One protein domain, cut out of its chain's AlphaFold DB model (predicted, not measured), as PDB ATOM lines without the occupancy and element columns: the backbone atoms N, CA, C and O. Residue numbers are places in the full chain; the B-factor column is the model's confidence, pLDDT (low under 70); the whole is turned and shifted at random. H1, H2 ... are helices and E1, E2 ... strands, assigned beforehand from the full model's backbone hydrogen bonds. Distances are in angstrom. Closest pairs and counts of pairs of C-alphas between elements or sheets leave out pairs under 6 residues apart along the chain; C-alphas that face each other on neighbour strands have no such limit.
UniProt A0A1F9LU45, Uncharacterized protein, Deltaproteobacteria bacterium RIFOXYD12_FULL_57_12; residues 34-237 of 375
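What this domain is: This is residues 34 to 237 of the 375 residues of an uncharacterized protein of Deltaproteobacteria bacterium RIFOXYD12_FULL_57_12 (UniProt A0A1F9LU45). A stack of three antiparallel sheets, face to face in turn, has the long, strongly twisted sheet E1 to E5 in its middle, with E6 to E9 over one face and E10 to E12 over the other, each only partly face to face with it. H1 packs on the face of E10 to E12 turned away from the long sheet, whose E5 end runs on past the other two sheets. The printed part has 204 residues with twelve named strands, then one named helix; the class is mostly strand. E1 to E4, E6 to E9 and E10 to E12 are meanders, each strand the antiparallel neighbour of the one before. The whole is compact, with a radius of gyration of the C-alphas of 17.4 A and spans of 47 by 41 by 28 A.

How they stand to each other: Begin at the hairpin of E1, residues 35 to 47, and E2, residues 53 to 66, where N 41 and O 59 are within hydrogen-bond range at 2.8 A. On the other side of E2 you find E3, residues 77 to 92, with N 58 and O 87 at 2.8 A. E3 bends by 77 degrees at residue 80; on its other side look for E4, residues 98 to 105, with N 88 and O 102 at 3.0 A, and E5, residues 113 to 115, with N 79 and O 113 at 2.8 A. Next come E6, residues 123 to 131, E7, 134 to 142, E8, 154 to 162, and E9, 167 to 177, antiparallel neighbours in the order E6, E7, E8, E9, with N 127 and O 138 at 2.9 A, N 137 and O 159 at 2.9 A, and N 158 and O 172 at 2.8 A. The closest C-alphas of E1 and E6 are those of Ala 44 and Glu 127, 5.4 A apart. Then E10, residues 193 to 198, E11, 202 to 207, and E12, 213 to 218, follow, with N 196 and O 204 at 2.8 A and N 205 and O 214 at 2.8 A. The closest C-alphas of E1 and E10 are those of Pro 45 and Val 195, 6.5 A apart. H1, residues 223 to 232, is on this last sheet at a height of 9.3 A, two layers, and runs along E12 at 16 degrees on the local plane; 5 of its 6 O i to N i+4 pairs are within range.

Where its parts are: Find C-alpha 35 at (-3.521, -1.086, 17.702); from there E1 runs 37.4 A to C-alpha 47 at (-13.001, 35.043, 15.606). E2 and E3 measure 39.9 and 38.4 A, E6 26.3 A. H1 ends at C-alpha 232, (-19.300, 19.214, -1.651).

The domain as a whole: The C-alphas farthest apart are those of Phe 73 and Thr 165, 51.5 A. The printed part has no cut; the links E7 to E8 and E9 to E10 are long. Residues 144 to 153 have pLDDT under 70.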
ATOM      1  N   PRO A  34      -4.748  -5.423  19.526       93.62
ATOM      2  CA  PRO A  34      -4.159  -4.146  19.914       93.62
ATOM      3  C   PRO A  34      -3.625  -3.337  18.732       93.62
ATOM      4  O   PRO A  34      -2.832  -3.834  17.930       93.62
ATOM      5  N   ARG A  35      -4.026  -2.068  18.665       92.19
ATOM      6  CA  ARG A  35      -3.521  -1.086  17.702       92.19
ATOM      7  C   ARG A  35      -3.315   0.268  18.366       92.19
ATOM      8  O   ARG A  35      -3.881   0.535  19.424       92.19
ATOM      9  N   ILE A  36      -2.507   1.115  17.735       92.81
ATOM     10  CA  ILE A  36      -2.334   2.504  18.158       92.81
ATOM     11  C   ILE A  36      -3.381   3.343  17.433       92.81
ATOM     12  O   ILE A  36      -3.338   3.464  16.210       92.81
ATOM     13  N   ASP A  37      -4.302   3.923  18.193       92.75
ATOM     14  CA  ASP A  37      -5.247   4.912  17.687       92.75
ATOM     15  C   ASP A  37      -4.754   6.312  18.059       92.75
ATOM     16  O   ASP A  37      -4.158   6.525  19.120       92.75
ATOM     17  N   ARG A  38      -5.010   7.274  17.175       93.44
ATOM     18  CA  ARG A  38      -4.715   8.689  17.389       93.44
ATOM     19  C   ARG A  38      -5.836   9.536  16.817       93.44
ATOM     20  O   ARG A  38      -6.326   9.253  15.728       93.44
ATOM     21  N   ILE A  39      -6.190  10.593  17.534       92.50
ATOM     22  CA  ILE A  39      -7.111  11.621  17.067       92.50
ATOM     23  C   ILE A  39      -6.433  12.978  17.117       92.50
ATOM     24  O   ILE A  39      -5.654  13.272  18.019       92.50
ATOM     25  N   GLN A  40      -6.781  13.818  16.154       94.88
ATOM     26  CA  GLN A  40      -6.537  15.247  16.208       94.88
ATOM     27  C   GLN A  40      -7.860  15.932  15.895       94.88
ATOM     28  O   GLN A  40      -8.442  15.667  14.843       94.88
ATOM     29  N   THR A  41      -8.340  16.767  16.810       95.44
ATOM     30  CA  THR A  41      -9.652  17.408  16.697       95.44
ATOM     31  C   THR A  41      -9.587  18.901  16.998       95.44
ATOM     32  O   THR A  41      -8.670  19.356  17.685       95.44
ATOM     33  N   PHE A  42     -10.544  19.651  16.459       95.62
ATOM     34  CA  PHE A  42     -10.699  21.098  16.617       95.62
ATOM     35  C   PHE A  42     -12.044  21.393  17.264       95.62
ATOM     36  O   PHE A  42     -13.017  20.718  16.943       95.62
ATOM     37  N   HIS A  43     -12.076  22.385  18.150       95.44
ATOM     38  CA  HIS A  43     -13.213  22.675  19.015       95.44
ATOM     39  C   HIS A  43     -13.397  24.172  19.245       95.44
ATOM     40  O   HIS A  43     -12.411  24.912  19.339       95.44
ATOM     41  N   ALA A  44     -14.659  24.569  19.418       95.38
ATOM     42  CA  ALA A  44     -15.083  25.900  19.868       95.38
ATOM     43  C   ALA A  44     -14.367  27.059  19.139       95.38
ATOM     44  O   ALA A  44     -13.746  27.898  19.796       95.38
ATOM     45  N   PRO A  45     -14.372  27.093  17.792       96.88
ATOM     46  CA  PRO A  45     -13.694  28.154  17.067       96.88
ATOM     47  C   PRO A  45     -14.406  29.498  17.269       96.88
ATOM     48  O   PRO A  45     -15.627  29.556  17.208       96.88
ATOM     49  N   VAL A  46     -13.654  30.582  17.446       97.38
ATOM     50  CA  VAL A  46     -14.173  31.960  17.509       97.38
ATOM     51  C   VAL A  46     -13.262  32.902  16.732       97.38
ATOM     52  O   VAL A  46     -12.052  32.684  16.651       97.38
ATOM     53  N   PHE A  47     -13.811  33.970  16.167       97.62
ATOM     54  CA  PHE A  47     -13.001  35.043  15.606       97.62
ATOM     55  C   PHE A  47     -12.318  35.849  16.713       97.62
ATOM     56  O   PHE A  47     -12.856  36.026  17.804       97.62
ATOM     57  N   GLY A  48     -11.120  36.351  16.419       95.19
ATOM     58  CA  GLY A  48     -10.511  37.441  17.170       95.19
ATOM     59  C   GLY A  48     -11.355  38.710  17.062       95.19
ATOM     60  O   GLY A  48     -12.179  38.858  16.158       95.19
ATOM     61  N   THR A  49     -11.121  39.662  17.960       92.19
ATOM     62  CA  THR A  49     -11.863  40.935  17.992       92.19
ATOM     63  C   THR A  49     -11.711  41.771  16.714       92.19
ATOM     64  O   THR A  49     -12.519  42.661  16.468       92.19
ATOM     65  N   ASP A  50     -10.687  41.501  15.902       91.38
ATOM     66  CA  ASP A  50     -10.417  42.149  14.613       91.38
ATOM     67  C   ASP A  50     -11.018  41.409  13.397       91.38
ATOM     68  O   ASP A  50     -10.980  41.921  12.275       91.38
ATOM     69  N   GLY A  51     -11.551  40.197  13.598       93.44
ATOM     70  CA  GLY A  51     -12.069  39.326  12.542       93.44
ATOM     71  C   GLY A  51     -11.022  38.791  11.553       93.44
ATOM     72  O   GLY A  51     -11.404  38.181  10.550       93.44
ATOM     73  N   GLN A  52      -9.725  39.019  11.787       94.75
ATOM     74  CA  GLN A  52      -8.638  38.557  10.905       94.75
ATOM     75  C   GLN A  52      -8.055  37.218  11.345       94.75
ATOM     76  O   GLN A  52      -7.450  36.499  10.548       94.75
ATOM     77  N   GLU A  53      -8.254  36.870  12.611       96.75
ATOM     78  CA  GLU A  53      -7.728  35.656  13.214       96.75
ATOM     79  C   GLU A  53      -8.867  34.777  13.719       96.75
ATOM     80  O   GLU A  53      -9.906  35.264  14.162       96.75
ATOM     81  N   VAL A  54      -8.662  33.466  13.667       97.50
ATOM     82  CA  VAL A  54      -9.548  32.464  14.254       97.50
ATOM     83  C   VAL A  54      -8.809  31.792  15.399       97.50
ATOM     84  O   VAL A  54      -7.718  31.255  15.220       97.50
ATOM     85  N   TYR A  55      -9.420  31.796  16.573       97.56
ATOM     86  CA  TYR A  55      -8.946  31.097  17.755       97.56
ATOM     87  C   TYR A  55      -9.723  29.797  17.896       97.56
ATOM     88  O   TYR A  55     -10.929  29.768  17.672       97.56
ATOM     89  N   CYS A  56      -9.047  28.713  18.252       97.31
ATOM     90  CA  CYS A  56      -9.698  27.430  18.477       97.31
ATOM     91  C   CYS A  56      -8.961  26.610  19.531       97.31
ATOM     92  O   CYS A  56      -7.760  26.782  19.773       97.31
ATOM     93  N   LEU A  57      -9.693  25.683  20.139       97.19
ATOM     94  CA  LEU A  57      -9.115  24.643  20.970       97.19
ATOM     95  C   LEU A  57      -8.831  23.427  20.097       97.19
ATOM     96  O   LEU A  57      -9.666  22.963  19.329       97.19
ATOM     97  N   THR A  58      -7.626  22.898  20.210       97.00
ATOM     98  CA  THR A  58      -7.215  21.668  19.542       97.00
ATOM     99  C   THR A  58      -7.006  20.585  20.567       97.00
ATOM    100  O   THR A  58      -6.627  20.868  21.700       97.00
ATOM    101  N   ARG A  59      -7.228  19.339  20.166       96.06
ATOM    102  CA  ARG A  59      -6.933  18.173  20.986       96.06
ATOM    103  C   ARG A  59      -6.193  17.135  20.165       96.06
ATOM    104  O   ARG A  59      -6.663  16.766  19.093       96.06
ATOM    105  N   ASP A  60      -5.069  16.658  20.680       96.00
ATOM    106  CA  ASP A  60      -4.285  15.553  20.128       96.00
ATOM    107  C   ASP A  60      -4.158  14.467  21.198       96.00
ATOM    108  O   ASP A  60      -3.544  14.686  22.246       96.00
ATOM    109  N   ALA A  61      -4.774  13.314  20.946       95.12
ATOM    110  CA  ALA A  61      -4.807  12.198  21.882       95.12
ATOM    111  C   ALA A  61      -4.453  10.893  21.175       95.12
ATOM    112  O   ALA A  61      -4.832  10.674  20.023       95.12
ATOM    113  N   TRP A  62      -3.720  10.021  21.861       95.69
ATOM    114  CA  TRP A  62      -3.318   8.724  21.333       95.69
ATOM    115  C   TRP A  62      -3.211   7.671  22.427       95.69
ATOM    116  O   TRP A  62      -2.971   7.953  23.607       95.69
ATOM    117  N   GLY A  63      -3.368   6.418  22.022       95.88
ATOM    118  CA  GLY A  63      -3.361   5.297  22.943       95.88
ATOM    119  C   GLY A  63      -3.379   3.955  22.241       95.88
ATOM    120  O   GLY A  63      -3.447   3.876  21.015       95.88
ATOM    121  N   ILE A  64      -3.311   2.898  23.041       96.12
ATOM    122  CA  ILE A  64      -3.459   1.524  22.567       96.12
ATOM    123  C   ILE A  64      -4.898   1.105  22.823       96.12
ATOM    124  O   ILE A  64      -5.364   1.233  23.954       96.12
ATOM    125  N   SER A  65      -5.585   0.582  21.810       94.75
ATOM    126  CA  SER A  65      -6.937   0.047  21.975       94.75
ATOM    127  C   SER A  65      -7.110  -1.337  21.352       94.75
ATOM    128  O   SER A  65      -6.392  -1.695  20.416       94.75
ATOM    129  N   TRP A  66      -8.054  -2.121  21.878       95.81
ATOM    130  CA  TRP A  66      -8.426  -3.444  21.363       95.81
ATOM    131  C   TRP A  66      -9.887  -3.791  21.679       95.81
ATOM    132  O   TRP A  66     -10.475  -3.270  22.626       95.81
ATOM    133  N   GLY A  67     -10.472  -4.697  20.897       92.94
ATOM    134  CA  GLY A  67     -11.895  -5.046  20.943       92.94
ATOM    135  C   GLY A  67     -12.738  -4.259  19.932       92.94
ATOM    136  O   GLY A  67     -12.298  -3.253  19.382       92.94
ATOM    137  N   PHE A  68     -13.955  -4.729  19.654       89.56
ATOM    138  CA  PHE A  68     -14.804  -4.151  18.605       89.56
ATOM    139  C   PHE A  68     -15.209  -2.704  18.916       89.56
ATOM    140  O   PHE A  68     -14.824  -1.798  18.179       89.56
ATOM    141  N   GLY A  69     -15.939  -2.468  20.011       88.12
ATOM    142  CA  GLY A  69     -16.341  -1.127  20.434       88.12
ATOM    143  C   GLY A  69     -17.296  -0.411  19.474       88.12
ATOM    144  O   GLY A  69     -17.325   0.816  19.463       88.12
ATOM    145  N   ILE A  70     -18.067  -1.141  18.669       88.00
ATOM    146  CA  ILE A  70     -19.167  -0.586  17.874       88.00
ATOM    147  C   ILE A  70     -20.348  -0.346  18.814       88.00
ATOM    148  O   ILE A  70     -20.894  -1.299  19.382       88.00
ATOM    149  N   GLU A  71     -20.708   0.924  18.977       84.62
ATOM    150  CA  GLU A  71     -21.833   1.370  19.798       84.62
ATOM    151  C   GLU A  71     -23.117   0.628  19.412       84.62
ATOM    152  O   GLU A  71     -23.375   0.395  18.235       84.62
ATOM    153  N   SER A  72     -23.904   0.213  20.405       85.56
ATOM    154  CA  SER A  72     -25.135  -0.585  20.254       85.56
ATOM    155  C   SER A  72     -24.995  -2.016  19.702       85.56
ATOM    156  O   SER A  72     -25.930  -2.797  19.855       85.56
ATOM    157  N   PHE A  73     -23.862  -2.410  19.107       88.38
ATOM    158  CA  PHE A  73     -23.717  -3.730  18.464       88.38
ATOM    159  C   PHE A  73     -22.726  -4.669  19.153       88.38
ATOM    160  O   PHE A  73     -22.845  -5.888  19.042       88.38
ATOM    161  N   THR A  74     -21.725  -4.129  19.844       89.75
ATOM    162  CA  THR A  74     -20.666  -4.924  20.481       89.75
ATOM    163  C   THR A  74     -20.295  -4.339  21.841       89.75
ATOM    164  O   THR A  74     -20.576  -3.165  22.086       89.75
ATOM    165  N   PRO A  75     -19.640  -5.103  22.731       89.88
ATOM    166  CA  PRO A  75     -19.062  -4.534  23.942       89.88
ATOM    167  C   PRO A  75     -18.065  -3.401  23.625       89.88
ATOM    168  O   PRO A  75     -17.404  -3.452  22.578       89.88
ATOM    169  N   PRO A  76     -17.916  -2.406  24.521       90.69
ATOM    170  CA  PRO A  76     -16.912  -1.355  24.383       90.69
ATOM    171  C   PRO A  76     -15.499  -1.920  24.176       90.69
ATOM    172  O   PRO A  76     -15.149  -2.977  24.708       90.69
ATOM    173  N   ALA A  77     -14.671  -1.200  23.423       92.44
ATOM    174  CA  ALA A  77     -13.254  -1.504  23.290       92.44
ATOM    175  C   ALA A  77     -12.513  -1.135  24.582       92.44
ATOM    176  O   ALA A  77     -12.895  -0.211  25.298       92.44
ATOM    177  N   ALA A  78     -11.426  -1.835  24.878       93.88
ATOM    178  CA  ALA A  78     -10.495  -1.413  25.910       93.88
ATOM    179  C   ALA A  78      -9.497  -0.412  25.318       93.88
ATOM    180  O   ALA A  78      -9.037  -0.588  24.190       93.88
ATOM    181  N   VAL A  79      -9.152   0.625  26.077       93.88
ATOM    182  CA  VAL A  79      -8.221   1.678  25.667       93.88
ATOM    183  C   VAL A  79      -7.309   2.082  26.819       93.88
ATOM    184  O   VAL A  79      -7.758   2.326  27.938       93.88
ATOM    185  N   ILE A  80      -6.012   2.174  26.540       94.56
ATOM    186  CA  ILE A  80      -5.009   2.782  27.416       94.56
ATOM    187  C   ILE A  80      -4.563   4.077  26.746       94.56
ATOM    188  O   ILE A  80      -3.919   4.044  25.696       94.56
ATOM    189  N   VAL A  81      -4.902   5.216  27.352       93.81
ATOM    190  CA  VAL A  81      -4.490   6.532  26.852       93.81
ATOM    191  C   VAL A  81      -3.030   6.766  27.229       93.81
ATOM    192  O   VAL A  81      -2.674   6.748  28.405       93.81
ATOM    193  N   LEU A  82      -2.181   6.956  26.220       95.19
ATOM    194  CA  LEU A  82      -0.740   7.162  26.395       95.19
ATOM    195  C   LEU A  82      -0.368   8.645  26.379       95.19
ATOM    196  O   LEU A  82       0.632   9.041  26.976       95.19
ATOM    197  N   GLY A  83      -1.165   9.467  25.704       94.44
ATOM    198  CA  GLY A  83      -1.030  10.910  25.758       94.44
ATOM    199  C   GLY A  83      -2.288  11.614  25.289       94.44
ATOM    200  O   GLY A  83      -3.020  11.112  24.440       94.44
ATOM    201  N   ASP A  84      -2.532  12.773  25.886       95.19
ATOM    202  CA  ASP A  84      -3.687  13.614  25.616       95.19
ATOM    203  C   ASP A  84      -3.304  15.063  25.900       95.19
ATOM    204  O   ASP A  84      -2.791  15.400  26.977       95.19
ATOM    205  N   ARG A  85      -3.444  15.903  24.879       95.88
ATOM    206  CA  ARG A  85      -2.998  17.291  24.908       95.88
ATOM    207  C   ARG A  85      -4.062  18.173  24.302       95.88
ATOM    208  O   ARG A  85      -4.500  17.919  23.185       95.88
ATOM    209  N   PHE A  86      -4.390  19.242  25.010       96.88
ATOM    210  CA  PHE A  86      -5.180  20.334  24.468       96.88
ATOM    211  C   PHE A  86      -4.267  21.501  24.122       96.88
ATOM    212  O   PHE A  86      -3.293  21.748  24.827       96.88
ATOM    213  N   GLY A  87      -4.569  22.228  23.054       96.88
ATOM    214  CA  GLY A  87      -3.815  23.409  22.658       96.88
ATOM    215  C   GLY A  87      -4.736  24.550  22.273       96.88
ATOM    216  O   GLY A  87      -5.649  24.347  21.478       96.88
ATOM    217  N   LEU A  88      -4.469  25.746  22.788       97.75
ATOM    218  CA  LEU A  88      -5.089  26.968  22.291       97.75
ATOM    219  C   LEU A  88      -4.296  27.432  21.076       97.75
ATOM    220  O   LEU A  88      -3.092  27.683  21.179       97.75
ATOM    221  N   GLN A  89      -4.953  27.509  19.927       97.50
ATOM    222  CA  GLN A  89      -4.331  27.896  18.668       97.50
ATOM    223  C   GLN A  89      -4.981  29.149  18.103       97.50
ATOM    224  O   GLN A  89      -6.166  29.402  18.304       97.50
ATOM    225  N   LYS A  90      -4.169  29.900  17.370       96.44
ATOM    226  CA  LYS A  90      -4.547  31.080  16.609       96.44
ATOM    227  C   LYS A  90      -4.184  30.855  15.153       96.44
ATOM    228  O   LYS A  90      -3.050  30.473  14.867       96.44
ATOM    229  N   ILE A  91      -5.134  31.078  14.260       97.62
ATOM    230  CA  ILE A  91      -5.035  30.791  12.832       97.62
ATOM    231  C   ILE A  91      -5.290  32.089  12.072       97.62
ATOM    232  O   ILE A  91      -6.332  32.714  12.257       97.62
ATOM    233  N   SER A  92      -4.359  32.494  11.211       96.50
ATOM    234  CA  SER A  92      -4.596  33.614  10.300       96.50
ATOM    235  C   SER A  92      -5.644  33.224   9.263       96.50
ATOM    236  O   SER A  92      -5.529  32.182   8.615       96.50
ATOM    237  N   ARG A  93      -6.656  34.072   9.073       94.00
ATOM    238  CA  ARG A  93      -7.693  33.853   8.060       94.00
ATOM    239  C   ARG A  93      -7.145  33.946   6.636       94.00
ATOM    240  O   ARG A  93      -7.617  33.227   5.763       94.00
ATOM    241  N   GLU A  94      -6.187  34.841   6.409       91.56
ATOM    242  CA  GLU A  94      -5.628  35.107   5.080       91.56
ATOM    243  C   GLU A  94      -4.619  34.034   4.667       91.56
ATOM    244  O   GLU A  94      -4.700  33.495   3.565       91.56
ATOM    245  N   THR A  95      -3.681  33.703   5.558       91.62
ATOM    246  CA  THR A  95      -2.553  32.818   5.226       91.62
ATOM    247  C   THR A  95      -2.776  31.369   5.651       91.62
ATOM    248  O   THR A  95      -2.066  30.479   5.188       91.62
ATOM    249  N   GLY A  96      -3.722  31.112   6.562       91.06
ATOM    250  CA  GLY A  96      -3.892  29.810   7.216       91.06
ATOM    251  C   GLY A  96      -2.776  29.468   8.212       91.06
ATOM    252  O   GLY A  96      -2.791  28.387   8.812       91.06
ATOM    253  N   GLU A  97      -1.803  30.363   8.418       95.25
ATOM    254  CA  GLU A  97      -0.701  30.138   9.349       95.25
ATOM    255  C   GLU A  97      -1.238  29.943  10.767       95.25
ATOM    256  O   GLU A  97      -2.099  30.694  11.229       95.25
ATOM    257  N   THR A  98      -0.734  28.923  11.466       96.38
ATOM    258  CA  THR A  98      -1.163  28.617  12.830       96.38
ATOM    259  C   THR A  98      -0.047  28.825  13.841       96.38
ATOM    260  O   THR A  98       1.025  28.236  13.730       96.38
ATOM    261  N   THR A  99      -0.355  29.566  14.902       96.88
ATOM    262  CA  THR A  99       0.479  29.696  16.098       96.88
ATOM    263  C   THR A  99      -0.195  29.002  17.278       96.88
ATOM    264  O   THR A  99      -1.380  29.208  17.537       96.88
ATOM    265  N   THR A 100       0.552  28.182  18.020       97.00
ATOM    266  CA  THR A 100       0.072  27.636  19.299       97.00
ATOM    267  C   THR A 100       0.376  28.633  20.409       97.00
ATOM    268  O   THR A 100       1.531  28.999  20.601       97.00
ATOM    269  N   ILE A 101      -0.660  29.066  21.121       96.12
ATOM    270  CA  ILE A 101      -0.561  30.014  22.236       96.12
ATOM    271  C   ILE A 101      -0.170  29.275  23.511       96.12
ATOM    272  O   ILE A 101       0.739  29.694  24.219       96.12
ATOM    273  N   HIS A 102      -0.857  28.170  23.800       96.00
ATOM    274  CA  HIS A 102      -0.637  27.398  25.019       96.00
ATOM    275  C   HIS A 102      -1.002  25.931  24.820       96.00
ATOM    276  O   HIS A 102      -1.711  25.579  23.875       96.00
ATOM    277  N   THR A 103      -0.498  25.057  25.690       96.00
ATOM    278  CA  THR A 103      -0.782  23.620  25.658       96.00
ATOM    279  C   THR A 103      -1.006  23.083  27.065       96.00
ATOM    280  O   THR A 103      -0.129  23.182  27.920       96.00
ATOM    281  N   TRP A 104      -2.140  22.418  27.267       94.81
ATOM    282  CA  TRP A 104      -2.459  21.661  28.471       94.81
ATOM    283  C   TRP A 104      -2.196  20.177  28.244       94.81
ATOM    284  O   TRP A 104      -2.498  19.627  27.182       94.81
ATOM    285  N   ARG A 105      -1.650  19.503  29.255       91.75
ATOM    286  CA  ARG A 105      -1.517  18.042  29.265       91.75
ATOM    287  C   ARG A 105      -2.553  17.461  30.208       91.75
ATOM    288  O   ARG A 105      -2.658  17.938  31.335       91.75
ATOM    289  N   VAL A 106      -3.263  16.435  29.753       88.38
ATOM    290  CA  VAL A 106      -4.174  15.665  30.603       88.38
ATOM    291  C   VAL A 106      -3.439  14.436  31.103       88.38
ATOM    292  O   VAL A 106      -2.801  13.720  30.324       88.38
ATOM    293  N   HIS A 107      -3.512  14.188  32.405       85.19
ATOM    294  CA  HIS A 107      -2.907  13.008  33.001       85.19
ATOM    295  C   HIS A 107      -3.922  11.871  33.044       85.19
ATOM    296  O   HIS A 107      -4.931  11.954  33.731       85.19
ATOM    297  N   HIS A 108      -3.617  10.782  32.341       83.69
ATOM    298  CA  HIS A 108      -4.423   9.565  32.374       83.69
ATOM    299  C   HIS A 108      -3.698   8.467  33.150       83.69
ATOM    300  O   HIS A 108      -2.495   8.274  32.948       83.69
ATOM    301  N   PRO A 109      -4.394   7.703  34.011       82.88
ATOM    302  CA  PRO A 109      -3.808   6.503  34.588       82.88
ATOM    303  C   PRO A 109      -3.523   5.487  33.475       82.88
ATOM    304  O   PRO A 109      -4.360   5.269  32.600       82.88
ATOM    305  N   LEU A 110      -2.370   4.810  33.540       86.44
ATOM    306  CA  LEU A 110      -1.989   3.722  32.623       86.44
ATOM    307  C   LEU A 110      -2.757   2.428  32.939       86.44
ATOM    308  O   LEU A 110      -2.181   1.384  33.238       86.44
ATOM    309  N   LYS A 111      -4.084   2.521  32.932       88.06
ATOM    310  CA  LYS A 111      -5.013   1.416  33.139       88.06
ATOM    311  C   LYS A 111      -6.020   1.402  31.994       88.06
ATOM    312  O   LYS A 111      -6.433   2.476  31.553       88.06
ATOM    313  N   PRO A 112      -6.416   0.215  31.509       88.38
ATOM    314  CA  PRO A 112      -7.422   0.128  30.468       88.38
ATOM    315  C   PRO A 112      -8.749   0.697  30.974       88.38
ATOM    316  O   PRO A 112      -9.225   0.330  32.048       88.38
ATOM    317  N   LYS A 113      -9.338   1.587  30.178       89.06
ATOM    318  CA  LYS A 113     -10.727   2.035  30.288       89.06
ATOM    319  C   LYS A 113     -11.546   1.346  29.198       89.06
ATOM    320  O   LYS A 113     -10.994   0.959  28.173       89.06
ATOM    321  N   THR A 114     -12.845   1.190  29.402       89.44
ATOM    322  CA  THR A 114     -13.767   0.658  28.387       89.44
ATOM    323  C   THR A 114     -14.483   1.809  27.691       89.44
ATOM    324  O   THR A 114     -15.128   2.604  28.369       89.44
ATOM    325  N   GLN A 115     -14.364   1.910  26.366       88.81
ATOM    326  CA  GLN A 115     -14.974   2.963  25.551       88.81
ATOM    327  C   GLN A 115     -15.418   2.471  24.172       88.81
ATOM    328  O   GLN A 115     -14.808   1.579  23.582       88.81
ATOM    329  N   TYR A 116     -16.466   3.084  23.623       90.19
ATOM    330  CA  TYR A 116     -16.846   2.859  22.227       90.19
ATOM    331  C   TYR A 116     -15.870   3.554  21.271       90.19
ATOM    332  O   TYR A 116     -15.215   4.535  21.618       90.19
ATOM    333  N   ARG A 117     -15.771   3.050  20.039       87.19
ATOM    334  CA  ARG A 117     -14.809   3.499  19.019       87.19
ATOM    335  C   ARG A 117     -14.935   4.986  18.687       87.19
ATOM    336  O   ARG A 117     -13.923   5.634  18.446       87.19
ATOM    337  N   ASN A 118     -16.148   5.529  18.746       84.31
ATOM    338  CA  ASN A 118     -16.416   6.950  18.511       84.31
ATOM    339  C   ASN A 118     -15.931   7.848  19.667       84.31
ATOM    340  O   ASN A 118     -15.795   9.054  19.491       84.31
ATOM    341  N   TYR A 119     -15.622   7.257  20.828       87.94
ATOM    342  CA  TYR A 119     -15.306   7.946  22.080       87.94
ATOM    343  C   TYR A 119     -14.080   7.347  22.789       87.94
ATOM    344  O   TYR A 119     -13.954   7.460  24.006       87.94
ATOM    345  N   LEU A 120     -13.146   6.719  22.056       89.50
ATOM    346  CA  LEU A 120     -11.976   6.034  22.645       89.50
ATOM    347  C   LEU A 120     -11.190   6.920  23.612       89.50
ATOM    348  O   LEU A 120     -10.691   6.457  24.632       89.50
ATOM    349  N   PHE A 121     -11.080   8.203  23.291       91.31
ATOM    350  CA  PHE A 121     -10.355   9.165  24.107       91.31
ATOM    351  C   PHE A 121     -11.295  10.005  24.977       91.31
ATOM    352  O   PHE A 121     -10.866  10.992  25.547       91.31
ATOM    353  N   GLY A 122     -12.567   9.642  25.118       88.19
ATOM    354  CA  GLY A 122     -13.559  10.454  25.815       88.19
ATOM    355  C   GLY A 122     -14.062  11.636  24.983       88.19
ATOM    356  O   GLY A 122     -13.503  11.968  23.930       88.19
ATOM    357  N   ILE A 123     -15.127  12.270  25.466       87.69
ATOM    358  CA  ILE A 123     -15.838  13.357  24.790       87.69
ATOM    359  C   ILE A 123     -15.313  14.693  25.328       87.69
ATOM    360  O   ILE A 123     -15.474  14.971  26.519       87.69
ATOM    361  N   PRO A 124     -14.661  15.521  24.492       90.06
ATOM    362  CA  PRO A 124     -14.262  16.856  24.904       90.06
ATOM    363  C   PRO A 124     -15.469  17.800  24.905       90.06
ATOM    364  O   PRO A 124     -16.313  17.767  24.003       90.06
ATOM    365  N   GLU A 125     -15.508  18.687  25.891       91.19
ATOM    366  CA  GLU A 125     -16.360  19.868  25.924       91.19
ATOM    367  C   GLU A 125     -15.499  21.113  25.983       91.19
ATOM    368  O   GLU A 125     -14.600  21.223  26.805       91.19
ATOM    369  N   CYS A 126     -15.758  22.051  25.088       93.44
ATOM    370  CA  CYS A 126     -14.897  23.201  24.896       93.44
ATOM    371  C   CYS A 126     -15.755  24.453  24.779       93.44
ATOM    372  O   CYS A 126     -16.799  24.429  24.131       93.44
ATOM    373  N   GLU A 127     -15.293  25.550  25.359       95.50
ATOM    374  CA  GLU A 127     -15.851  26.884  25.153       95.50
ATOM    375  C   GLU A 127     -14.693  27.860  24.973       95.50
ATOM    376  O   GLU A 127     -13.713  27.802  25.721       95.50
ATOM    377  N   LEU A 128     -14.825  28.755  23.996       96.31
ATOM    378  CA  LEU A 128     -14.005  29.947  23.856       96.31
ATOM    379  C   LEU A 128     -14.921  31.161  23.771       96.31
ATOM    380  O   LEU A 128     -15.928  31.137  23.061       96.31
ATOM    381  N   ARG A 129     -14.564  32.225  24.490       95.94
ATOM    382  CA  ARG A 129     -15.339  33.464  24.495       95.94
ATOM    383  C   ARG A 129     -14.471  34.672  24.812       95.94
ATOM    384  O   ARG A 129     -13.823  34.730  25.850       95.94
ATOM    385  N   TRP A 130     -14.529  35.672  23.951       96.00
ATOM    386  CA  TRP A 130     -13.988  36.997  24.201       96.00
ATOM    387  C   TRP A 130     -14.865  37.801  25.155       96.00
ATOM    388  O   TRP A 130     -16.084  37.882  24.983       96.00
ATOM    389  N   GLU A 131     -14.210  38.455  26.106       94.50
ATOM    390  CA  GLU A 131     -14.742  39.525  26.940       94.50
ATOM    391  C   GLU A 131     -13.748  40.695  26.907       94.50
ATOM    392  O   GLU A 131     -12.707  40.710  27.571       94.50
ATOM    393  N   GLY A 132     -14.018  41.656  26.019       92.00
ATOM    394  CA  GLY A 132     -13.054  42.699  25.680       92.00
ATOM    395  C   GLY A 132     -11.767  42.093  25.112       92.00
ATOM    396  O   GLY A 132     -11.778  41.502  24.039       92.00
ATOM    397  N   ARG A 133     -10.656  42.241  25.842       92.31
ATOM    398  CA  ARG A 133      -9.327  41.723  25.458       92.31
ATOM    399  C   ARG A 133      -8.998  40.333  26.008       92.31
ATOM    400  O   ARG A 133      -7.911  39.821  25.739       92.31
ATOM    401  N   LEU A 134      -9.869  39.777  26.848       96.00
ATOM    402  CA  LEU A 134      -9.653  38.489  27.496       96.00
ATOM    403  C   LEU A 134     -10.374  37.402  26.707       96.00
ATOM    404  O   LEU A 134     -11.577  37.494  26.480       96.00
ATOM    405  N   LEU A 135      -9.644  36.367  26.308       96.88
ATOM    406  CA  LEU A 135     -10.202  35.150  25.738       96.88
ATOM    407  C   LEU A 135     -10.373  34.122  26.852       96.88
ATOM    408  O   LEU A 135      -9.408  33.489  27.279       96.88
ATOM    409  N   HIS A 136     -11.597  33.963  27.331       96.69
ATOM    410  CA  HIS A 136     -11.956  32.930  28.291       96.69
ATOM    411  C   HIS A 136     -11.999  31.569  27.608       96.69
ATOM    412  O   HIS A 136     -12.487  31.449  26.481       96.69
ATOM    413  N   TYR A 137     -11.509  30.548  28.307       95.44
ATOM    414  CA  TYR A 137     -11.573  29.166  27.855       95.44
ATOM    415  C   TYR A 137     -12.137  28.254  28.943       95.44
ATOM    416  O   TYR A 137     -11.872  28.431  30.136       95.44
ATOM    417  N   LYS A 138     -12.875  27.235  28.504       95.00
ATOM    418  CA  LYS A 138     -13.227  26.061  29.308       95.00
ATOM    419  C   LYS A 138     -12.925  24.815  28.496       95.00
ATOM    420  O   LYS A 138     -13.305  24.734  27.330       95.00
ATOM    421  N   ILE A 139     -12.258  23.852  29.115       93.62
ATOM    422  CA  ILE A 139     -11.936  22.552  28.533       93.62
ATOM    423  C   ILE A 139     -12.375  21.499  29.540       93.62
ATOM    424  O   ILE A 139     -11.758  21.356  30.588       93.62
ATOM    425  N   GLY A 140     -13.449  20.791  29.234       90.38
ATOM    426  CA  GLY A 140     -13.941  19.642  29.970       90.38
ATOM    427  C   GLY A 140     -13.604  18.362  29.223       90.38
ATOM    428  O   GLY A 140     -13.672  18.308  27.993       90.38
ATOM    429  N   LEU A 141     -13.259  17.312  29.960       88.12
ATOM    430  CA  LEU A 141     -13.096  15.983  29.389       88.12
ATOM    431  C   LEU A 141     -13.923  14.963  30.158       88.12
ATOM    432  O   LEU A 141     -13.829  14.860  31.381       88.12
ATOM    433  N   ASP A 142     -14.709  14.201  29.405       81.75
ATOM    434  CA  ASP A 142     -15.577  13.161  29.929       81.75
ATOM    435  C   ASP A 142     -15.164  11.779  29.410       81.75
ATOM    436  O   ASP A 142     -15.008  11.573  28.206       81.75
ATOM    437  N   PHE A 143     -15.016  10.818  30.320       70.38
ATOM    438  CA  PHE A 143     -14.828   9.405  29.995       70.38
ATOM    439  C   PHE A 143     -16.036   8.621  30.473       70.38
ATOM    440  O   PHE A 143     -15.916   7.884  31.443       70.38
ATOM    441  N   LEU A 144     -17.167   8.748  29.785       58.94
ATOM    442  CA  LEU A 144     -18.397   8.022  30.101       58.94
ATOM    443  C   LEU A 144     -18.156   6.508  30.182       58.94
ATOM    444  O   LEU A 144     -17.892   5.904  29.142       58.94
ATOM    445  N   PRO A 145     -18.289   5.849  31.348       49.34
ATOM    446  CA  PRO A 145     -18.396   4.402  31.372       49.34
ATOM    447  C   PRO A 145     -19.868   3.980  31.430       49.34
ATOM    448  O   PRO A 145     -20.144   2.878  30.980       49.34
ATOM    449  N   ASN A 146     -20.778   4.819  31.970       48.59
ATOM    450  CA  ASN A 146     -22.218   4.561  32.170       48.59
ATOM    451  C   ASN A 146     -23.061   5.803  32.583       48.59
ATOM    452  O   ASN A 146     -24.225   5.638  32.946       48.59
ATOM    453  N   ASP A 147     -22.521   7.029  32.573       49.28
ATOM    454  CA  ASP A 147     -23.286   8.204  33.024       49.28
ATOM    455  C   ASP A 147     -24.174   8.770  31.897       49.28
ATOM    456  O   ASP A 147     -23.758   8.786  30.734       49.28
ATOM    457  N   PRO A 148     -25.395   9.257  32.193       49.31
ATOM    458  CA  PRO A 148     -26.194   9.980  31.212       49.31
ATOM    459  C   PRO A 148     -25.445  11.236  30.725       49.31
ATOM    460  O   PRO A 148     -24.857  11.945  31.553       49.31
ATOM    461  N   PRO A 149     -25.501  11.572  29.421       51.34
ATOM    462  CA  PRO A 149     -24.939  12.816  28.904       51.34
ATOM    463  C   PRO A 149     -25.441  14.024  29.710       51.34
ATOM    464  O   PRO A 149     -26.645  14.204  29.877       51.34
ATOM    465  N   GLY A 150     -24.520  14.844  30.229       51.34
ATOM    466  CA  GLY A 150     -24.838  16.053  31.006       51.34
ATOM    467  C   GLY A 150     -24.869  15.887  32.533       51.34
ATOM    468  O   GLY A 150     -24.924  16.898  33.229       51.34
ATOM    469  N   LEU A 151     -24.777  14.659  33.061       53.25
ATOM    470  CA  LEU A 151     -24.671  14.376  34.506       53.25
ATOM    471  C   LEU A 151     -23.308  13.809  34.930       53.25
ATOM    472  O   LEU A 151     -23.067  13.604  36.123       53.25
ATOM    473  N   SER A 152     -22.406  13.602  33.976       60.38
ATOM    474  CA  SER A 152     -21.037  13.177  34.231       60.38
ATOM    475  C   SER A 152     -20.218  14.293  34.883       60.38
ATOM    476  O   SER A 152     -20.213  15.449  34.449       60.38
ATOM    477  N   VAL A 153     -19.500  13.934  35.948       57.38
ATOM    478  CA  VAL A 153     -18.472  14.800  36.530       57.38
ATOM    479  C   VAL A 153     -17.294  14.819  35.564       57.38
ATOM    480  O   VAL A 153     -16.653  13.792  35.344       57.38
ATOM    481  N   LYS A 154     -16.994  15.989  34.997       74.81
ATOM    482  CA  LYS A 154     -15.866  16.159  34.073       74.81
ATOM    483  C   LYS A 154     -14.671  16.757  34.794       74.81
ATOM    484  O   LYS A 154     -14.835  17.479  35.778       74.81
ATOM    485  N   GLU A 155     -13.477  16.488  34.285       82.44
ATOM    486  CA  GLU A 155     -12.279  17.226  34.684       82.44
ATOM    487  C   GLU A 155     -12.155  18.477  33.816       82.44
ATOM    488  O   GLU A 155     -12.134  18.382  32.586       82.44
ATOM    489  N   TRP A 156     -12.089  19.641  34.462       86.88
ATOM    490  CA  TRP A 156     -12.112  20.942  33.803       86.88
ATOM    491  C   TRP A 156     -10.787  21.683  33.928       86.88
ATOM    492  O   TRP A 156     -10.244  21.810  35.025       86.88
ATOM    493  N   ALA A 157     -10.317  22.247  32.820       89.81
ATOM    494  CA  ALA A 157      -9.362  23.347  32.797       89.81
ATOM    495  C   ALA A 157     -10.085  24.639  32.381       89.81
ATOM    496  O   ALA A 157     -10.716  24.691  31.323       89.81
ATOM    497  N   ILE A 158     -10.017  25.670  33.222       92.81
ATOM    498  CA  ILE A 158     -10.738  26.938  33.060       92.81
ATOM    499  C   ILE A 158      -9.773  28.085  33.314       92.81
ATOM    500  O   ILE A 158      -9.008  28.069  34.281       92.81
ATOM    501  N   GLY A 159      -9.843  29.108  32.477       95.00
ATOM    502  CA  GLY A 159      -9.048  30.308  32.658       95.00
ATOM    503  C   GLY A 159      -9.313  31.340  31.580       95.00
ATOM    504  O   GLY A 159     -10.333  31.306  30.886       95.00
ATOM    505  N   SER A 160      -8.377  32.267  31.439       96.44
ATOM    506  CA  SER A 160      -8.397  33.272  30.387       96.44
ATOM    507  C   SER A 160      -7.004  33.540  29.833       96.44
ATOM    508  O   SER A 160      -5.986  33.367  30.503       96.44
ATOM    509  N   TRP A 161      -6.959  33.956  28.575       96.56
ATOM    510  CA  TRP A 161      -5.767  34.453  27.911       96.56
ATOM    511  C   TRP A 161      -5.942  35.940  27.606       96.56
ATOM    512  O   TRP A 161      -6.919  36.333  26.973       96.56
ATOM    513  N   ASP A 162      -5.005  36.772  28.051       94.69
ATOM    514  CA  ASP A 162      -4.996  38.202  27.736       94.69
ATOM    515  C   ASP A 162      -4.176  38.441  26.466       94.69
ATOM    516  O   ASP A 162      -2.960  38.227  26.439       94.69
ATOM    517  N   ALA A 163      -4.845  38.905  25.410       90.19
ATOM    518  CA  ALA A 163      -4.215  39.130  24.115       90.19
ATOM    519  C   ALA A 163      -3.173  40.261  24.130       90.19
ATOM    520  O   ALA A 163      -2.221  40.235  23.348       90.19
ATOM    521  N   ALA A 164      -3.330  41.244  25.023       89.38
ATOM    522  CA  ALA A 164      -2.453  42.409  25.091       89.38
ATOM    523  C   ALA A 164      -1.145  42.089  25.821       89.38
ATOM    524  O   ALA A 164      -0.063  42.446  25.355       89.38
ATOM    525  N   THR A 165      -1.232  41.398  26.959       92.31
ATOM    526  CA  THR A 165      -0.054  41.008  27.754       92.31
ATOM    527  C   THR A 165       0.531  39.666  27.322       92.31
ATOM    528  O   THR A 165       1.632  39.319  27.747       92.31
ATOM    529  N   LYS A 166      -0.190  38.909  26.481       91.81
ATOM    530  CA  LYS A 166       0.141  37.538  26.067       91.81
ATOM    531  C   LYS A 166       0.317  36.593  27.259       91.81
ATOM    532  O   LYS A 166       1.125  35.668  27.203       91.81
ATOM    533  N   SER A 167      -0.435  36.821  28.333       92.88
ATOM    534  CA  SER A 167      -0.376  36.017  29.556       92.88
ATOM    535  C   SER A 167      -1.617  35.152  29.714       92.88
ATOM    536  O   SER A 167      -2.732  35.601  29.452       92.88
ATOM    537  N   LEU A 168      -1.420  33.928  30.196       93.12
ATOM    538  CA  LEU A 168      -2.495  33.024  30.588       93.12
ATOM    539  C   LEU A 168      -2.740  33.133  32.097       93.12
ATOM    540  O   LEU A 168      -1.785  33.161  32.874       93.12
ATOM    541  N   VAL A 169      -4.004  33.155  32.501       92.38
ATOM    542  CA  VAL A 169      -4.438  33.043  33.895       92.38
ATOM    543  C   VAL A 169      -5.287  31.785  34.013       92.38
ATOM    544  O   VAL A 169      -6.372  31.712  33.443       92.38
ATOM    545  N   GLU A 170      -4.785  30.787  34.739       89.31
ATOM    546  CA  GLU A 170      -5.506  29.539  34.993       89.31
ATOM    547  C   GLU A 170      -6.239  29.637  36.337       89.31
ATOM    548  O   GLU A 170      -5.621  29.903  37.370       89.31
ATOM    549  N   THR A 171      -7.554  29.432  36.325       85.19
ATOM    550  CA  THR A 171      -8.386  29.419  37.538       85.19
ATOM    551  C   THR A 171      -8.502  27.999  38.084       85.19
ATOM    552  O   THR A 171      -8.298  27.756  39.275       85.19
ATOM    553  N   ASP A 172      -8.786  27.050  37.192       81.94
ATOM    554  CA  ASP A 172      -8.897  25.628  37.495       81.94
ATOM    555  C   ASP A 172      -8.106  24.823  36.471       81.94
ATOM    556  O   ASP A 172      -8.168  25.101  35.274       81.94
ATOM    557  N   THR A 173      -7.400  23.792  36.932       85.44
ATOM    558  CA  THR A 173      -6.630  22.898  36.062       85.44
ATOM    559  C   THR A 173      -6.956  21.456  36.425       85.44
ATOM    560  O   THR A 173      -6.568  20.978  37.489       85.44
ATOM    561  N   TRP A 174      -7.704  20.791  35.542       84.94
ATOM    562  CA  TRP A 174      -8.217  19.423  35.687       84.94
ATOM    563  C   TRP A 174      -8.951  19.167  37.010       84.94
ATOM    564  O   TRP A 174      -8.745  18.147  37.662       84.94
ATOM    565  N   LYS A 175      -9.820  20.101  37.419       83.62
ATOM    566  CA  LYS A 175     -10.674  19.913  38.601       83.62
ATOM    567  C   LYS A 175     -11.999  19.271  38.219       83.62
ATOM    568  O   LYS A 175     -12.647  19.688  37.262       83.62
ATOM    569  N   SER A 176     -12.409  18.273  38.992       84.44
ATOM    570  CA  SER A 176     -13.710  17.624  38.846       84.44
ATOM    571  C   SER A 176     -14.850  18.602  39.142       84.44
ATOM    572  O   SER A 176     -14.845  19.252  40.187       84.44
ATOM    573  N   GLY A 177     -15.843  18.695  38.257       81.56
ATOM    574  CA  GLY A 177     -17.002  19.555  38.491       81.56
ATOM    575  C   GLY A 177     -18.071  19.509  37.404       81.56
ATOM    576  O   GLY A 177     -17.917  18.866  36.362       81.56
ATOM    577  N   TYR A 178     -19.155  20.237  37.667       80.50
ATOM    578  CA  TYR A 178     -20.244  20.480  36.728       80.50
ATOM    579  C   TYR A 178     -20.101  21.881  36.147       80.50
ATOM    580  O   TYR A 178     -20.158  22.866  36.879       80.50
ATOM    581  N   GLN A 179     -19.911  21.964  34.834       80.81
ATOM    582  CA  GLN A 179     -19.927  23.221  34.095       80.81
ATOM    583  C   GLN A 179     -20.776  23.044  32.846       80.81
ATOM    584  O   GLN A 179     -20.879  21.947  32.296       80.81
ATOM    585  N   THR A 180     -21.361  24.145  32.397       80.25
ATOM    586  CA  THR A 180     -21.999  24.236  31.091       80.25
ATOM    587  C   THR A 180     -21.072  24.971  30.132       80.25
ATOM    588  O   THR A 180     -20.387  25.934  30.505       80.25
ATOM    589  N   THR A 181     -21.043  24.493  28.891       83.88
ATOM    590  CA  THR A 181     -20.359  25.160  27.783       83.88
ATOM    591  C   THR A 181     -21.377  25.684  26.793       83.88
ATOM    592  O   THR A 181     -22.248  24.921  26.367       83.88
ATOM    593  N   ASP A 182     -21.223  26.932  26.368       81.88
ATOM    594  CA  ASP A 182     -21.912  27.435  25.183       81.88
ATOM    595  C   ASP A 182     -20.954  27.425  23.990       81.88
ATOM    596  O   ASP A 182     -20.127  28.317  23.813       81.88
ATOM    597  N   ARG A 183     -21.038  26.366  23.179       73.00
ATOM    598  CA  ARG A 183     -20.154  26.191  22.016       73.00
ATOM    599  C   ARG A 183     -20.440  27.193  20.899       73.00
ATOM    600  O   ARG A 183     -19.570  27.417  20.063       73.00
ATOM    601  N   TRP A 184     -21.644  27.764  20.856       81.31
ATOM    602  CA  TRP A 184     -22.146  28.490  19.693       81.31
ATOM    603  C   TRP A 184     -22.485  29.927  20.065       81.31
ATOM    604  O   TRP A 184     -23.644  30.287  20.257       81.31
ATOM    605  N   THR A 185     -21.454  30.764  20.127       87.31
ATOM    606  CA  THR A 185     -21.613  32.197  20.394       87.31
ATOM    607  C   THR A 185     -21.655  33.002  19.095       87.31
ATOM    608  O   THR A 185     -21.217  32.543  18.044       87.31
ATOM    609  N   GLU A 186     -22.126  34.250  19.151       91.62
ATOM    610  CA  GLU A 186     -22.075  35.179  18.004       91.62
ATOM    611  C   GLU A 186     -20.642  35.432  17.497       91.62
ATOM    612  O   GLU A 186     -20.455  35.887  16.373       91.62
ATOM    613  N   GLN A 187     -19.625  35.092  18.295       95.31
ATOM    614  CA  GLN A 187     -18.213  35.298  17.969       95.31
ATOM    615  C   GLN A 187     -17.684  34.311  16.928       95.31
ATOM    616  O   GLN A 187     -16.564  34.471  16.451       95.31
ATOM    617  N   ILE A 188     -18.477  33.317  16.526       96.00
ATOM    618  CA  ILE A 188     -18.163  32.493  15.354       96.00
ATOM    619  C   ILE A 188     -18.443  33.230  14.034       96.00
ATOM    620  O   ILE A 188     -18.173  32.685  12.967       96.00
ATOM    621  N   LEU A 189     -18.988  34.454  14.088       96.44
ATOM    622  CA  LEU A 189     -19.321  35.286  12.932       96.44
ATOM    623  C   LEU A 189     -18.399  36.513  12.848       96.44
ATOM    624  O   LEU A 189     -18.195  37.216  13.834       96.44
ATOM    625  N   ALA A 190     -17.902  36.822  11.648       95.94
ATOM    626  CA  ALA A 190     -17.180  38.061  11.351       95.94
ATOM    627  C   ALA A 190     -17.548  38.577   9.953       95.94
ATOM    628  O   ALA A 190     -17.117  38.039   8.930       95.94
ATOM    629  N   GLY A 191     -18.370  39.629   9.891       94.12
ATOM    630  CA  GLY A 191     -18.921  40.118   8.624       94.12
ATOM    631  C   GLY A 191     -19.705  39.009   7.902       94.12
ATOM    632  O   GLY A 191     -20.578  38.404   8.530       94.12
ATOM    633  N   PRO A 192     -19.406  38.696   6.623       95.44
ATOM    634  CA  PRO A 192     -20.072  37.615   5.889       95.44
ATOM    635  C   PRO A 192     -19.545  36.216   6.241       95.44
ATOM    636  O   PRO A 192     -20.112  35.214   5.803       95.44
ATOM    637  N   PHE A 193     -18.478  36.129   7.042       96.94
ATOM    638  CA  PHE A 193     -17.820  34.870   7.358       96.94
ATOM    639  C   PHE A 193     -18.375  34.219   8.619       96.94
ATOM    640  O   PHE A 193     -18.680  34.893   9.603       96.94
ATOM    641  N   GLU A 194     -18.478  32.901   8.586       97.06
ATOM    642  CA  GLU A 194     -18.749  32.031   9.723       97.06
ATOM    643  C   GLU A 194     -17.625  30.997   9.816       97.06
ATOM    644  O   GLU A 194     -17.243  30.406   8.804       97.06
ATOM    645  N   VAL A 195     -17.065  30.793  11.010       96.81
ATOM    646  CA  VAL A 195     -16.129  29.691  11.239       96.81
ATOM    647  C   VAL A 195     -16.892  28.459  11.713       96.81
ATOM    648  O   VAL A 195     -17.603  28.489  12.711       96.81
ATOM    649  N   VAL A 196     -16.730  27.366  10.976       95.75
ATOM    650  CA  VAL A 196     -17.482  26.127  11.154       95.75
ATOM    651  C   VAL A 196     -16.550  25.011  11.609       95.75
ATOM    652  O   VAL A 196     -15.544  24.714  10.958       95.75
ATOM    653  N   GLU A 197     -16.913  24.359  12.708       94.56
ATOM    654  CA  GLU A 197     -16.306  23.106  13.152       94.56
ATOM    655  C   GLU A 197     -16.999  21.930  12.454       94.56
ATOM    656  O   GLU A 197     -18.148  21.612  12.748       94.56
ATOM    657  N   TYR A 198     -16.307  21.255  11.536       95.00
ATOM    658  CA  TYR A 198     -16.875  20.141  10.778       95.00
ATOM    659  C   TYR A 198     -16.374  18.797  11.309       95.00
ATOM    660  O   TYR A 198     -15.178  18.492  11.231       95.00
ATOM    661  N   LYS A 199     -17.294  17.996  11.866       92.44
ATOM    662  CA  LYS A 199     -17.037  16.683  12.501       92.44
ATOM    663  C   LYS A 199     -15.924  16.703  13.567       92.44
ATOM    664  O   LYS A 199     -15.274  15.686  13.792       92.44
ATOM    665  N   SER A 200     -15.625  17.873  14.135       93.06
ATOM    666  CA  SER A 200     -14.424  18.141  14.942       93.06
ATOM    667  C   SER A 200     -13.092  17.787  14.255       93.06
ATOM    668  O   SER A 200     -12.056  17.752  14.911       93.06
ATOM    669  N   LEU A 201     -13.070  17.531  12.942       94.62
ATOM    670  CA  LEU A 201     -11.882  17.130  12.175       94.62
ATOM    671  C   LEU A 201     -11.400  18.218  11.217       94.62
ATOM    672  O   LEU A 201     -10.287  18.116  10.701       94.62
ATOM    673  N   ALA A 202     -12.202  19.251  10.980       95.50
ATOM    674  CA  ALA A 202     -11.804  20.394  10.181       95.50
ATOM    675  C   ALA A 202     -12.389  21.698  10.722       95.50
ATOM    676  O   ALA A 202     -13.462  21.714  11.324       95.50
ATOM    677  N   LEU A 203     -11.673  22.787  10.458       95.81
ATOM    678  CA  LEU A 203     -12.166  24.151  10.603       95.81
ATOM    679  C   LEU A 203     -12.343  24.737   9.212       95.81
ATOM    680  O   LEU A 203     -11.397  24.757   8.418       95.81
ATOM    681  N   ILE A 204     -13.549  25.206   8.923       96.06
ATOM    682  CA  ILE A 204     -13.930  25.755   7.626       96.06
ATOM    683  C   ILE A 204     -14.295  27.217   7.830       96.06
ATOM    684  O   ILE A 204     -15.095  27.547   8.700       96.06
ATOM    685  N   LEU A 205     -13.733  28.092   7.008       96.19
ATOM    686  CA  LEU A 205     -14.239  29.441   6.835       96.19
ATOM    687  C   LEU A 205     -15.333  29.399   5.770       96.19
ATOM    688  O   LEU A 205     -15.056  29.109   4.603       96.19
ATOM    689  N   TYR A 206     -16.568  29.653   6.177       96.50
ATOM    690  CA  TYR A 206     -17.715  29.724   5.286       96.50
ATOM    691  C   TYR A 206     -18.069  31.182   4.996       96.50
ATOM    692  O   TYR A 206     -18.344  31.948   5.918       96.50
ATOM    693  N   ASP A 207     -18.076  31.575   3.726       95.50
ATOM    694  CA  ASP A 207     -18.578  32.883   3.299       95.50
ATOM    695  C   ASP A 207     -20.054  32.762   2.911       95.50
ATOM    696  O   ASP A 207     -20.405  32.103   1.932       95.50
ATOM    697  N   SER A 208     -20.924  33.432   3.661       93.44
ATOM    698  CA  SER A 208     -22.371  33.382   3.435       93.44
ATOM    699  C   SER A 208     -22.812  34.105   2.155       93.44
ATOM    700  O   SER A 208     -23.857  33.765   1.602       93.44
ATOM    701  N   ASN A 209     -22.020  35.055   1.645       94.31
ATOM    702  CA  ASN A 209     -22.347  35.794   0.422       94.31
ATOM    703  C   ASN A 209     -22.062  34.958  -0.825       94.31
ATOM    704  O   ASN A 209     -22.895  34.849  -1.724       94.31
ATOM    705  N   THR A 210     -20.868  34.368  -0.883       94.19
ATOM    706  CA  THR A 210     -20.405  33.599  -2.049       94.19
ATOM    707  C   THR A 210     -20.697  32.105  -1.932       94.19
ATOM    708  O   THR A 210     -20.546  31.370  -2.907       94.19
ATOM    709  N   LYS A 211     -21.121  31.645  -0.746       92.12
ATOM    710  CA  LYS A 211     -21.267  30.231  -0.366       92.12
ATOM    711  C   LYS A 211     -19.966  29.437  -0.510       92.12
ATOM    712  O   LYS A 211     -19.999  28.215  -0.669       92.12
ATOM    713  N   THR A 212     -18.824  30.122  -0.467       93.19
ATOM    714  CA  THR A 212     -17.510  29.488  -0.582       93.19
ATOM    715  C   THR A 212     -17.090  28.869   0.745       93.19
ATOM    716  O   THR A 212     -17.437  29.346   1.826       93.19
ATOM    717  N   ARG A 213     -16.368  27.750   0.646       94.06
ATOM    718  CA  ARG A 213     -15.882  26.955   1.776       94.06
ATOM    719  C   ARG A 213     -14.370  26.887   1.679       94.06
ATOM    720  O   ARG A 213     -13.844  26.211   0.796       94.06
ATOM    721  N   THR A 214     -13.683  27.559   2.589       93.44
ATOM    722  CA  THR A 214     -12.222  27.545   2.637       93.44
ATOM    723  C   THR A 214     -11.779  26.729   3.844       93.44
ATOM    724  O   THR A 214     -12.026  27.146   4.976       93.44
ATOM    725  N   PRO A 215     -11.150  25.555   3.659       93.44
ATOM    726  CA  PRO A 215     -10.617  24.802   4.785       93.44
ATOM    727  C   PRO A 215      -9.443  25.575   5.397       93.44
ATOM    728  O   PRO A 215      -8.412  25.756   4.757       93.44
ATOM    729  N   LEU A 216      -9.598  26.017   6.645       94.38
ATOM    730  CA  LEU A 216      -8.520  26.647   7.412       94.38
ATOM    731  C   LEU A 216      -7.582  25.585   7.981       94.38
ATOM    732  O   LEU A 216      -6.363  25.738   7.969       94.38
ATOM    733  N   ARG A 217      -8.155  24.491   8.494       94.12
ATOM    734  CA  ARG A 217      -7.412  23.364   9.064       94.12
ATOM    735  C   ARG A 217      -8.137  22.058   8.811       94.12
ATOM    736  O   ARG A 217      -9.359  21.993   8.908       94.12
ATOM    737  N   ILE A 218      -7.362  21.013   8.549       94.19
ATOM    738  CA  ILE A 218      -7.836  19.638   8.400       94.19
ATOM    739  C   ILE A 218      -6.964  18.754   9.287       94.19
ATOM    740  O   ILE A 218      -5.741  18.903   9.328       94.19
ATOM    741  N   SER A 219      -7.603  17.866  10.036       92.12
ATOM    742  CA  SER A 219      -6.942  16.872  10.870       92.12
ATOM    743  C   SER A 219      -6.202  15.863  10.002       92.12
ATOM    744  O   SER A 219      -6.707  15.430   8.963       92.12
ATOM    745  N   ASN A 220      -5.048  15.400  10.482       87.44
ATOM    746  CA  ASN A 220      -4.304  14.326   9.823       87.44
ATOM    747  C   ASN A 220      -5.151  13.053   9.629       87.44
ATOM    748  O   ASN A 220      -4.933  12.322   8.667       87.44
ATOM    749  N   ALA A 221      -6.126  12.800  10.513       81.81
ATOM    750  CA  ALA A 221      -7.028  11.651  10.410       81.81
ATOM    751  C   ALA A 221      -8.050  11.782   9.265       81.81
ATOM    752  O   ALA A 221      -8.491  10.769   8.729       81.81
ATOM    753  N   GLY A 222      -8.425  13.008   8.884       79.88
ATOM    754  CA  GLY A 222      -9.350  13.256   7.773       79.88
ATOM    755  C   GLY A 222      -8.672  13.214   6.401       79.88
ATOM    756  O   GLY A 222      -9.258  12.736   5.430       79.88
ATOM    757  N   GLY A 223      -7.425  13.690   6.325       83.31
ATOM    758  CA  GLY A 223      -6.600  13.635   5.117       83.31
ATOM    759  C   GLY A 223      -7.256  14.251   3.870       83.31
ATOM    760  O   GLY A 223      -8.099  15.145   3.951       83.31
ATOM    761  N   SER A 224      -6.868  13.754   2.692       85.62
ATOM    762  CA  SER A 224      -7.383  14.222   1.396       85.62
ATOM    763  C   SER A 224      -8.854  13.870   1.160       85.62
ATOM    764  O   SER A 224      -9.553  14.600   0.459       85.62
ATOM    765  N   GLN A 225      -9.345  12.781   1.758       88.56
ATOM    766  CA  GLN A 225     -10.742  12.370   1.637       88.56
ATOM    767  C   GLN A 225     -11.676  13.399   2.281       88.56
ATOM    768  O   GLN A 225     -12.649  13.810   1.653       88.56
ATOM    769  N   LEU A 226     -11.351  13.865   3.493       91.50
ATOM    770  CA  LEU A 226     -12.127  14.908   4.161       91.50
ATOM    771  C   LEU A 226     -12.058  16.238   3.400       91.50
ATOM    772  O   LEU A 226     -13.054  16.947   3.314       91.50
ATOM    773  N   GLN A 227     -10.913  16.566   2.797       89.50
ATOM    774  CA  GLN A 227     -10.788  17.767   1.967       89.50
ATOM    775  C   GLN A 227     -11.727  17.730   0.750       89.50
ATOM    776  O   GLN A 227     -12.383  18.727   0.450       89.50
ATOM    777  N   ALA A 228     -11.813  16.583   0.072       90.25
ATOM    778  CA  ALA A 228     -12.742  16.390  -1.037       90.25
ATOM    779  C   ALA A 228     -14.208  16.434  -0.571       90.25
ATOM    780  O   ALA A 228     -15.044  17.018  -1.255       90.25
ATOM    781  N   GLU A 229     -14.507  15.869   0.603       93.25
ATOM    782  CA  GLU A 229     -15.840  15.931   1.213       93.25
ATOM    783  C   GLU A 229     -16.258  17.375   1.516       93.25
ATOM    784  O   GLU A 229     -17.350  17.782   1.139       93.25
ATOM    785  N   ILE A 230     -15.389  18.187   2.126       92.81
ATOM    786  CA  ILE A 230     -15.683  19.590   2.473       92.81
ATOM    787  C   ILE A 230     -16.090  20.415   1.247       92.81
ATOM    788  O   ILE A 230     -16.953  21.291   1.343       92.81
ATOM    789  N   ALA A 231     -15.501  20.133   0.083       87.94
ATOM    790  CA  ALA A 231     -15.827  20.848  -1.145       87.94
ATOM    791  C   ALA A 231     -17.309  20.690  -1.534       87.94
ATOM    792  O   ALA A 231     -17.906  21.632  -2.057       87.94
ATOM    793  N   THR A 232     -17.928  19.545  -1.233       89.50
ATOM    794  CA  THR A 232     -19.300  19.214  -1.651       89.50
ATOM    795  C   THR A 232     -20.294  19.061  -0.499       89.50
ATOM    796  O   THR A 232     -21.493  19.097  -0.759       89.50
ATOM    797  N   ALA A 233     -19.829  18.960   0.749       89.62
ATOM    798  CA  ALA A 233     -20.656  18.720   1.929       89.62
ATOM    799  C   ALA A 233     -21.790  19.740   2.076       89.62
ATOM    800  O   ALA A 233     -21.587  20.947   1.926       89.62
ATOM    801  N   ASP A 234     -22.984  19.264   2.423       90.12
ATOM    802  CA  ASP A 234     -24.031  20.139   2.934       90.12
ATOM    803  C   ASP A 234     -23.662  20.564   4.361       90.12
ATOM    804  O   ASP A 234     -23.436  19.728   5.236       90.12
ATOM    805  N   LEU A 235     -23.544  21.874   4.571       91.19
ATOM    806  CA  LEU A 235     -23.178  22.454   5.860       91.19
ATOM    807  C   LEU A 235     -24.400  22.962   6.630       91.19
ATOM    808  O   LEU A 235     -24.218  23.563   7.680       91.19
ATOM    809  N   THR A 236     -25.627  22.738   6.149       88.81
ATOM    810  CA  THR A 236     -26.849  23.296   6.757       88.81
ATOM    811  C   THR A 236     -26.960  22.998   8.258       88.81
ATOM    812  O   THR A 236     -27.280  23.902   9.023       88.81
ATOM    813  N   ASP A 237     -26.594  21.789   8.696       87.81
ATOM    814  CA  ASP A 237     -26.622  21.399  10.119       87.81
ATOM    815  C   ASP A 237     -25.482  22.007  10.957       87.81
ATOM    816  O   ASP A 237     -25.555  22.049  12.186       87.81
TER     817      ASP A 237